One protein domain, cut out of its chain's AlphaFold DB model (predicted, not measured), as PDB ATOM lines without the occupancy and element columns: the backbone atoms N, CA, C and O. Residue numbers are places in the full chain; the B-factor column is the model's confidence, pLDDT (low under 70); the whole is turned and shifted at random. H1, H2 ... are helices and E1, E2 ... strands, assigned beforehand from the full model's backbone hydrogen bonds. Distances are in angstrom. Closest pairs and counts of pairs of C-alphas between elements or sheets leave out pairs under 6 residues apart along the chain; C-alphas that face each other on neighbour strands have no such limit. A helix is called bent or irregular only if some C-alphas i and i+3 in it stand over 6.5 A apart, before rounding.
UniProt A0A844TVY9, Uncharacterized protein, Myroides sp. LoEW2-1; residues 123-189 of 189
ATOM      1  N   HIS A 123     101.241  55.135  83.751       88.69
ATOM      2  CA  HIS A 123     101.419  54.989  85.188       88.69
ATOM      3  C   HIS A 123     100.091  55.153  85.932       88.69
ATOM      4  O   HIS A 123      99.195  55.884  85.505       88.69
ATOM      5  N   ASN A 124      99.987  54.484  87.083       91.38
ATOM      6  CA  ASN A 124      98.861  54.610  88.003       91.38
ATOM      7  C   ASN A 124      99.196  55.635  89.087       91.38
ATOM      8  O   ASN A 124     100.251  55.573  89.720       91.38
ATOM      9  N   CYS A 125      98.294  56.581  89.338       93.75
ATOM     10  CA  CYS A 125      98.503  57.588  90.367       93.75
ATOM     11  C   CYS A 125      98.182  57.011  91.751       93.75
ATOM     12  O   CYS A 125      97.024  56.726  92.043       93.75
ATOM     13  N   TYR A 126      99.172  56.923  92.646       93.44
ATOM     14  CA  TYR A 126      98.962  56.444  94.024       93.44
ATOM     15  C   TYR A 126      98.010  57.342  94.842       93.44
ATOM     16  O   TYR A 126      97.454  56.918  95.857       93.44
ATOM     17  N   TRP A 127      97.814  58.601  94.425       94.81
ATOM     18  CA  TRP A 127      96.988  59.562  95.153       94.81
ATOM     19  C   TRP A 127      95.511  59.498  94.761       94.81
ATOM     20  O   TRP A 127      94.666  59.324  95.638       94.81
ATOM     21  N   CYS A 128      95.193  59.625  93.470       94.19
ATOM     22  CA  CYS A 128      93.810  59.696  92.975       94.19
ATOM     23  C   CYS A 128      93.379  58.495  92.125       94.19
ATOM     24  O   CYS A 128      92.274  58.512  91.593       94.19
ATOM     25  N   LEU A 129      94.236  57.479  91.968       91.62
ATOM     26  CA  LEU A 129      93.975  56.248  91.206       91.62
ATOM     27  C   LEU A 129      93.707  56.454  89.705       91.62
ATOM     28  O   LEU A 129      93.403  55.500  88.994       91.62
ATOM     29  N   SER A 130      93.851  57.679  89.195       91.88
ATOM     30  CA  SER A 130      93.798  57.953  87.759       91.88
ATOM     31  C   SER A 130      95.033  57.393  87.054       91.88
ATOM     32  O   SER A 130      96.126  57.364  87.629       91.88
ATOM     33  N   THR A 131      94.868  57.008  85.794       89.56
ATOM     34  CA  THR A 131      95.945  56.511  84.934       89.56
ATOM     35  C   THR A 131      96.291  57.541  83.867       89.56
ATOM     36  O   THR A 131      95.450  58.347  83.463       89.56
ATOM     37  N   GLY A 132      97.545  57.563  83.429       87.69
ATOM     38  CA  GLY A 132      97.950  58.443  82.339       87.69
ATOM     39  C   GLY A 132      99.443  58.388  82.034       87.69
ATOM     40  O   GLY A 132     100.197  57.754  82.775       87.69
ATOM     41  N   PRO A 133      99.866  59.041  80.941       86.81
ATOM     42  CA  PRO A 133     101.264  59.134  80.563       86.81
ATOM     43  C   PRO A 133     101.950  60.323  81.253       86.81
ATOM     44  O   PRO A 133     101.303  61.265  81.728       86.81
ATOM     45  N   GLY A 134     103.282  60.309  81.239       87.12
ATOM     46  CA  GLY A 134     104.128  61.388  81.750       87.12
ATOM     47  C   GLY A 134     104.613  61.173  83.185       87.12
ATOM     48  O   GLY A 134     104.464  60.100  83.757       87.12
ATOM     49  N   GLN A 135     105.229  62.212  83.756       88.88
ATOM     50  CA  GLN A 135     105.850  62.163  85.090       88.88
ATOM     51  C   GLN A 135     104.912  62.610  86.218       88.88
ATOM     52  O   GLN A 135     105.149  62.291  87.376       88.88
ATOM     53  N   PHE A 136     103.830  63.327  85.904       92.06
ATOM     54  CA  PHE A 136     102.874  63.826  86.893       92.06
ATOM     55  C   PHE A 136     101.439  63.535  86.467       92.06
ATOM     56  O   PHE A 136     101.073  63.669  85.299       92.06
ATOM     57  N   CYS A 137     100.600  63.190  87.437       92.81
ATOM     58  CA  CYS A 137      99.179  62.989  87.232       92.81
ATOM     59  C   CYS A 137      98.504  64.312  86.855       92.81
ATOM     60  O   CYS A 137      98.571  65.280  87.609       92.81
ATOM     61  N   ARG A 138      97.779  64.343  85.736       91.38
ATOM     62  CA  ARG A 138      97.055  65.545  85.288       91.38
ATOM     63  C   ARG A 138      95.841  65.887  86.158       91.38
ATOM     64  O   ARG A 138      95.470  67.050  86.235       91.38
ATOM     65  N   SER A 139      95.248  64.898  86.829       92.38
ATOM     66  CA  SER A 139      94.053  65.100  87.659       92.38
ATOM     67  C   SER A 139      94.376  65.732  89.010       92.38
ATOM     68  O   SER A 139      93.658  66.609  89.470       92.38
ATOM     69  N   CYS A 140      95.444  65.275  89.672       92.69
ATOM     70  CA  CYS A 140      95.780  65.744  91.017       92.69
ATOM     71  C   CYS A 140      97.161  66.392  91.127       92.69
ATOM     72  O   CYS A 140      97.421  67.047  92.129       92.69
ATOM     73  N   GLY A 141      98.064  66.220  90.160       91.50
ATOM     74  CA  GLY A 141      99.438  66.736  90.198       91.50
ATOM     75  C   GLY A 141     100.396  65.941  91.089       91.50
ATOM     76  O   GLY A 141     101.354  66.512  91.597       91.50
ATOM     77  N   ALA A 142     100.099  64.679  91.418       93.31
ATOM     78  CA  ALA A 142     101.062  63.814  92.110       93.31
ATOM     79  C   ALA A 142     102.110  63.327  91.108       93.31
ATOM     80  O   ALA A 142     101.757  63.032  89.968       93.31
ATOM     81  N   GLU A 143     103.367  63.220  91.525       93.31
ATOM     82  CA  GLU A 143     104.393  62.564  90.712       93.31
ATOM     83  C   GLU A 143     104.041  61.082  90.533       93.31
ATOM     84  O   GLU A 143     103.593  60.432  91.477       93.31
ATOM     85  N   PHE A 144     104.198  60.543  89.329       92.44
ATOM     86  CA  PHE A 144     104.049  59.115  89.100       92.44
ATOM     87  C   PHE A 144     105.267  58.369  89.647       92.44
ATOM     88  O   PHE A 144     106.409  58.800  89.502       92.44
ATOM     89  N   VAL A 145     105.009  57.230  90.283       91.69
ATOM     90  CA  VAL A 145     106.048  56.310  90.754       91.69
ATOM     91  C   VAL A 145     106.158  55.128  89.799       91.69
ATOM     92  O   VAL A 145     105.207  54.808  89.077       91.69
ATOM     93  N   ALA A 146     107.312  54.463  89.803       88.69
ATOM     94  CA  ALA A 146     107.486  53.220  89.066       88.69
ATOM     95  C   ALA A 146     106.439  52.185  89.505       88.69
ATOM     96  O   ALA A 146     106.078  52.115  90.681       88.69
ATOM     97  N   SER A 147     105.976  51.347  88.576       87.56
ATOM     98  CA  SER A 147     104.930  50.355  88.857       87.56
ATOM     99  C   SER A 147     105.311  49.381  89.981       87.56
ATOM    100  O   SER A 147     104.440  48.940  90.722       87.56
ATOM    101  N   SER A 148     106.607  49.096  90.160       88.62
ATOM    102  CA  SER A 148     107.137  48.281  91.265       88.62
ATOM    103  C   SER A 148     107.007  48.939  92.641       88.62
ATOM    104  O   SER A 148     106.914  48.247  93.650       88.62
ATOM    105  N   ASP A 149     106.995  50.270  92.687       91.38
ATOM    106  CA  ASP A 149     106.942  51.062  93.916       91.38
ATOM    107  C   ASP A 149     105.525  51.581  94.219       91.38
ATOM    108  O   ASP A 149     105.304  52.260  95.224       91.38
ATOM    109  N   TYR A 150     104.546  51.267  93.369       92.50
ATOM    110  CA  TYR A 150     103.177  51.767  93.488       92.50
ATOM    111  C   TYR A 150     102.519  51.402  94.827       92.50
ATOM    112  O   TYR A 150     101.962  52.272  95.498       92.50
ATOM    113  N   GLU A 151     102.613  50.137  95.248       92.06
ATOM    114  CA  GLU A 151     102.025  49.697  96.521       92.06
ATOM    115  C   GLU A 151     102.734  50.335  97.729       92.06
ATOM    116  O   GLU A 151     102.084  50.689  98.711       92.06
ATOM    117  N   VAL A 152     104.049  50.568  97.630       93.38
ATOM    118  CA  VAL A 152     104.833  51.275  98.657       93.38
ATOM    119  C   VAL A 152     104.346  52.719  98.798       93.38
ATOM    120  O   VAL A 152     104.088  53.176  99.909       93.38
ATOM    121  N   ALA A 153     104.154  53.425  97.683       94.06
ATOM    122  CA  ALA A 153     103.633  54.791  97.684       94.06
ATOM    123  C   ALA A 153     102.208  54.875  98.260       94.06
ATOM    124  O   ALA A 153     101.875  55.821  98.977       94.06
ATOM    125  N   LEU A 154     101.370  53.873  97.979       93.50
ATOM    126  CA  LEU A 154     100.020  53.784  98.532       93.50
ATOM    127  C   LEU A 154     100.046  53.541 100.045       93.50
ATOM    128  O   LEU A 154      99.277  54.167 100.772       93.50
ATOM    129  N   GLN A 155     100.967  52.706 100.530       93.06
ATOM    130  CA  GLN A 155     101.162  52.501 101.963       93.06
ATOM    131  C   GLN A 155     101.619  53.786 102.666       93.06
ATOM    132  O   GLN A 155     101.056  54.135 103.697       93.06
ATOM    133  N   LEU A 156     102.565  54.534 102.089       93.06
ATOM    134  CA  LEU A 156     103.010  55.820 102.649       93.06
ATOM    135  C   LEU A 156     101.867  56.846 102.717       93.06
ATOM    136  O   LEU A 156     101.740  57.581 103.694       93.06
ATOM    137  N   LYS A 157     100.978  56.858 101.715       93.69
ATOM    138  CA  LYS A 157      99.752  57.668 101.756       93.69
ATOM    139  C   LYS A 157      98.842  57.271 102.925       93.69
ATOM    140  O   LYS A 157      98.283  58.152 103.572       93.69
ATOM    141  N   LEU A 158      98.672  55.973 103.187       91.88
ATOM    142  CA  LEU A 158      97.873  55.486 104.321       91.88
ATOM    143  C   LEU A 158      98.513  55.833 105.673       91.88
ATOM    144  O   LEU A 158      97.793  56.104 106.628       91.88
ATOM    145  N   GLU A 159      99.846  55.863 105.742       91.44
ATOM    146  CA  GLU A 159     100.608  56.296 106.923       91.44
ATOM    147  C   GLU A 159     100.532  57.823 107.159       91.44
ATOM    148  O   GLU A 159     100.910  58.294 108.229       91.44
ATOM    149  N   GLY A 160      99.968  58.591 106.216       92.31
ATOM    150  CA  GLY A 160      99.687  60.024 106.367       92.31
ATOM    151  C   GLY A 160     100.712  60.954 105.717       92.31
ATOM    152  O   GLY A 160     100.670  62.163 105.952       92.31
ATOM    153  N   GLU A 161     101.615  60.426 104.888       93.00
ATOM    154  CA  GLU A 161     102.626  61.235 104.208       93.00
ATOM    155  C   GLU A 161     102.023  62.211 103.189       93.00
ATOM    156  O   GLU A 161     101.008  61.957 102.531       93.00
ATOM    157  N   SER A 162     102.688  63.357 103.021       92.75
ATOM    158  CA  SER A 162     102.215  64.384 102.092       92.75
ATOM    159  C   SER A 162     102.435  63.987 100.627       92.75
ATOM    160  O   SER A 162     103.443  63.384 100.255       92.75
ATOM    161  N   LYS A 163     101.523  64.425  99.754       90.38
ATOM    162  CA  LYS A 163     101.564  64.178  98.304       90.38
ATOM    163  C   LYS A 163     102.889  64.564  97.631       90.38
ATOM    164  O   LYS A 163     103.309  63.909  96.687       90.38
ATOM    165  N   SER A 164     103.546  65.630  98.084       88.81
ATOM    166  CA  SER A 164     104.848  66.056  97.552       88.81
ATOM    167  C   SER A 164     106.033  65.297  98.153       88.81
ATOM    168  O   SER A 164     107.092  65.254  97.532       88.81
ATOM    169  N   ALA A 165     105.881  64.728  99.353       92.44
ATOM    170  CA  ALA A 165     106.940  63.981 100.026       92.44
ATOM    171  C   ALA A 165     107.043  62.544  99.507       92.44
ATOM    172  O   ALA A 165     108.152  62.074  99.277       92.44
ATOM    173  N   ILE A 166     105.911  61.875  99.247       93.38
ATOM    174  CA  ILE A 166     105.879  60.453  98.858       93.38
ATOM    175  C   ILE A 166     106.785  60.164  97.652       93.38
ATOM    176  O   ILE A 166     107.574  59.224  97.696       93.38
ATOM    177  N   GLY A 167     106.734  60.993  96.601       90.38
ATOM    178  CA  GLY A 167     107.581  60.809  95.413       90.38
ATOM    179  C   GLY A 167     109.084  60.870  95.716       90.38
ATOM    180  O   GLY A 167     109.856  60.087  95.167       90.38
ATOM    181  N   LYS A 168     109.498  61.750  96.638       92.00
ATOM    182  CA  LYS A 168     110.898  61.880  97.072       92.00
ATOM    183  C   LYS A 168     111.312  60.725  97.975       92.00
ATOM    184  O   LYS A 168     112.316  60.078  97.703       92.00
ATOM    185  N   LEU A 169     110.487  60.410  98.971       91.81
ATOM    186  CA  LEU A 169     110.727  59.315  99.907       91.81
ATOM    187  C   LEU A 169     110.922  57.996  99.159       91.81
ATOM    188  O   LEU A 169     111.936  57.337  99.333       91.81
ATOM    189  N   VAL A 170     110.021  57.649  98.239       92.25
ATOM    190  CA  VAL A 170     110.114  56.401  97.462       92.25
ATOM    191  C   VAL A 170     111.414  56.303  96.648       92.25
ATOM    192  O   VAL A 170     111.932  55.199  96.461       92.25
ATOM    193  N   LYS A 171     111.964  57.431  96.179       90.44
ATOM    194  CA  LYS A 171     113.246  57.476  95.454       90.44
ATOM    195  C   LYS A 171     114.455  57.362  96.382       90.44
ATOM    196  O   LYS A 171     115.438  56.735  96.009       90.44
ATOM    197  N   GLU A 172     114.379  57.963  97.563       92.88
ATOM    198  CA  GLU A 172     115.452  57.958  98.566       92.88
ATOM    199  C   GLU A 172     115.518  56.639  99.354       92.88
ATOM    200  O   GLU A 172     116.559  56.293  99.912       92.88
ATOM    201  N   MET A 173     114.425  55.875  99.387       90.00
ATOM    202  CA  MET A 173     114.355  54.606 100.104       90.00
ATOM    203  C   MET A 173     115.266  53.531  99.510       90.00
ATOM    204  O   MET A 173     115.204  53.188  98.328       90.00
ATOM    205  N   THR A 174     116.046  52.910 100.391       93.06
ATOM    206  CA  THR A 174     116.853  51.724 100.084       93.06
ATOM    207  C   THR A 174     115.980  50.502  99.787       93.06
ATOM    208  O   THR A 174     114.837  50.403 100.243       93.06
ATOM    209  N   ALA A 175     116.537  49.518  99.073       90.31
ATOM    210  CA  ALA A 175     115.843  48.266  98.758       90.31
ATOM    211  C   ALA A 175     115.304  47.556 100.016       90.31
ATOM    212  O   ALA A 175     114.150  47.141 100.038       90.31
ATOM    213  N   VAL A 176     116.088  47.524 101.100       91.56
ATOM    214  CA  VAL A 176     115.690  46.913 102.381       91.56
ATOM    215  C   VAL A 176     114.482  47.628 102.997       91.56
ATOM    216  O   VAL A 176     113.564  46.992 103.512       91.56
ATOM    217  N   GLN A 177     114.439  48.961 102.936       90.44
ATOM    218  CA  GLN A 177     113.296  49.720 103.450       90.44
ATOM    219  C   GLN A 177     112.029  49.466 102.627       90.44
ATOM    220  O   GLN A 177     110.951  49.301 103.202       90.44
ATOM    221  N   LYS A 178     112.155  49.389 101.297       91.56
ATOM    222  CA  LYS A 178     111.039  49.021 100.417       91.56
ATOM    223  C   LYS A 178     110.540  47.610 100.730       91.56
ATOM    224  O   LYS A 178     109.337  47.420 100.878       91.56
ATOM    225  N   GLU A 179     111.438  46.643 100.913       91.06
ATOM    226  CA  GLU A 179     111.092  45.270 101.306       91.06
ATOM    227  C   GLU A 179     110.369  45.201 102.655       91.06
ATOM    228  O   GLU A 179     109.388  44.472 102.791       91.06
ATOM    229  N   ASN A 180     110.786  46.002 103.640       92.38
ATOM    230  CA  ASN A 180     110.101  46.086 104.931       92.38
ATOM    231  C   ASN A 180     108.661  46.599 104.789       92.38
ATOM    232  O   ASN A 180     107.751  46.070 105.432       92.38
ATOM    233  N   ILE A 181     108.428  47.599 103.932       90.31
ATOM    234  CA  ILE A 181     107.069  48.062 103.623       90.31
ATOM    235  C   ILE A 181     106.276  46.966 102.910       90.31
ATOM    236  O   ILE A 181     105.151  46.669 103.308       90.31
ATOM    237  N   TRP A 182     106.870  46.301 101.924       90.81
ATOM    238  CA  TRP A 182     106.253  45.151 101.264       90.81
ATOM    239  C   TRP A 182     105.872  44.042 102.251       90.81
ATOM    240  O   TRP A 182     104.798  43.453 102.136       90.81
ATOM    241  N   ALA A 183     106.703  43.781 103.261       89.94
ATOM    242  CA  ALA A 183     106.398  42.824 104.316       89.94
ATOM    243  C   ALA A 183     105.201  43.264 105.177       89.94
ATOM    244  O   ALA A 183     104.382  42.420 105.540       89.94
ATOM    245  N   LYS A 184     105.054  44.567 105.472       88.31
ATOM    246  CA  LYS A 184     103.855  45.105 106.143       88.31
ATOM    247  C   LYS A 184     102.601  44.900 105.289       88.31
ATOM    248  O   LYS A 184     101.609  44.386 105.798       88.31
ATOM    249  N   ILE A 185     102.665  45.240 103.999       88.75
ATOM    250  CA  ILE A 185     101.537  45.114 103.060       88.75
ATOM    251  C   ILE A 185     101.068  43.657 102.973       88.75
ATOM    252  O   ILE A 185      99.874  43.390 103.054       88.75
ATOM    253  N   ARG A 186     102.002  42.701 102.875       89.12
ATOM    254  CA  ARG A 186     101.679  41.264 102.830       89.12
ATOM    255  C   ARG A 186     101.077  40.729 104.127       89.12
ATOM    256  O   ARG A 186     100.316  39.777 104.065       89.12
ATOM    257  N   LYS A 187     101.428  41.294 105.286       86.69
ATOM    258  CA  LYS A 187     100.852  40.893 106.583       86.69
ATOM    259  C   LYS A 187      99.438  41.430 106.802       86.69
ATOM    260  O   LYS A 187      98.698  40.844 107.580       86.69
ATOM    261  N   GLY A 188      99.102  42.563 106.189       75.25
ATOM    262  CA  GLY A 188      97.787  43.193 106.312       75.25
ATOM    263  C   GLY A 188      96.747  42.714 105.294       75.25
ATOM    264  O   GLY A 188      95.621  43.203 105.340       75.25
ATOM    265  N   ARG A 189      97.122  41.817 104.375       66.69
ATOM    266  CA  ARG A 189      96.271  41.253 103.318       66.69
ATOM    267  C   ARG A 189      95.875  39.824 103.686       66.69
ATOM    268  O   ARG A 189      94.707  39.475 103.421       66.69
TER     269      ARG A 189
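What this domain is: This is residues 123 to 189 of the 189 residues of an uncharacterized protein of Myroides sp. LoEW2-1 (UniProt A0A844TVY9). What would one see first in this model? Residues 123 to 146 make a head of loops with the short strand E1, and beyond it come three helices, with H1 in the middle and H2 and H3 each packed on it, crossing it steeply. H2 and H3 stay apart, and the long way across the domain runs from the loop head to H3. What is it made of, and how large is it? The 67 printed residues include one named strand and three named helices, in the order E1, H1, H2, H3, and the class is mostly helix. The whole is compact, with a radius of gyration of the C-alphas of 11.5 A and spans of 32 by 25 by 20 A.

Where its parts are: Where does the first element lie? E1 is residues 131 to 133, beginning at C-alpha 131 at (95.945, 56.511, 84.934). Where are the first two helices? H1 is residues 147 to 158, 17.8 A from first to last C-alpha, with C-alpha 147 at (104.930, 50.355, 88.857); it is irregular, with C-alphas 148 and 151 7.5 A apart. H2 is residues 163 to 172, 15.2 A long, neither bent nor irregular, but only just: C-alphas 164 and 167 are 6.3 A apart. Where does the last helix end? H3 is residues 175 to 187, 18.4 A long, and ends at C-alpha 187 at (100.852, 40.893, 106.583).

How they stand to each other: What does E1 pair with? It pairs with no named strand, but residues 123 to 124 pair with residues 131 to 132 of E1, antiparallel. E1 is apart from H1, H2 and H3. How do the helices stand? H1 and H2 touch, closest at the C-alphas of Ala 153 and Ile 166, 6.2 A, and run opposite ways at a steep tilt of 51 degrees. H1 and H3 touch, closest at the C-alphas of Val 152 and Ile 181, 6.3 A, and run the same way at a steep tilt of 66 degrees. H2 and H3 are only just apart, with their closest C-alphas 8.0 A from each other. What do the helices' backbones show? Every O i to N i+4 pair is within hydrogen-bond range in H3, against 6 of 8 in H1 and 3 of 6 in H2.

The domain as a whole: How far does it reach? The two C-alphas farthest apart, those of Arg 138 and Lys 187, are 32.8 A from each other. Is there a cut, and which link is long? The printed part has no cut; the link from E1 to H1, residues 134 to 146, is long, and the other two are tight. Where is confidence low? The mean pLDDT of the printed part is 90.7, and one residue, Arg 189, the chain's last, is under 70.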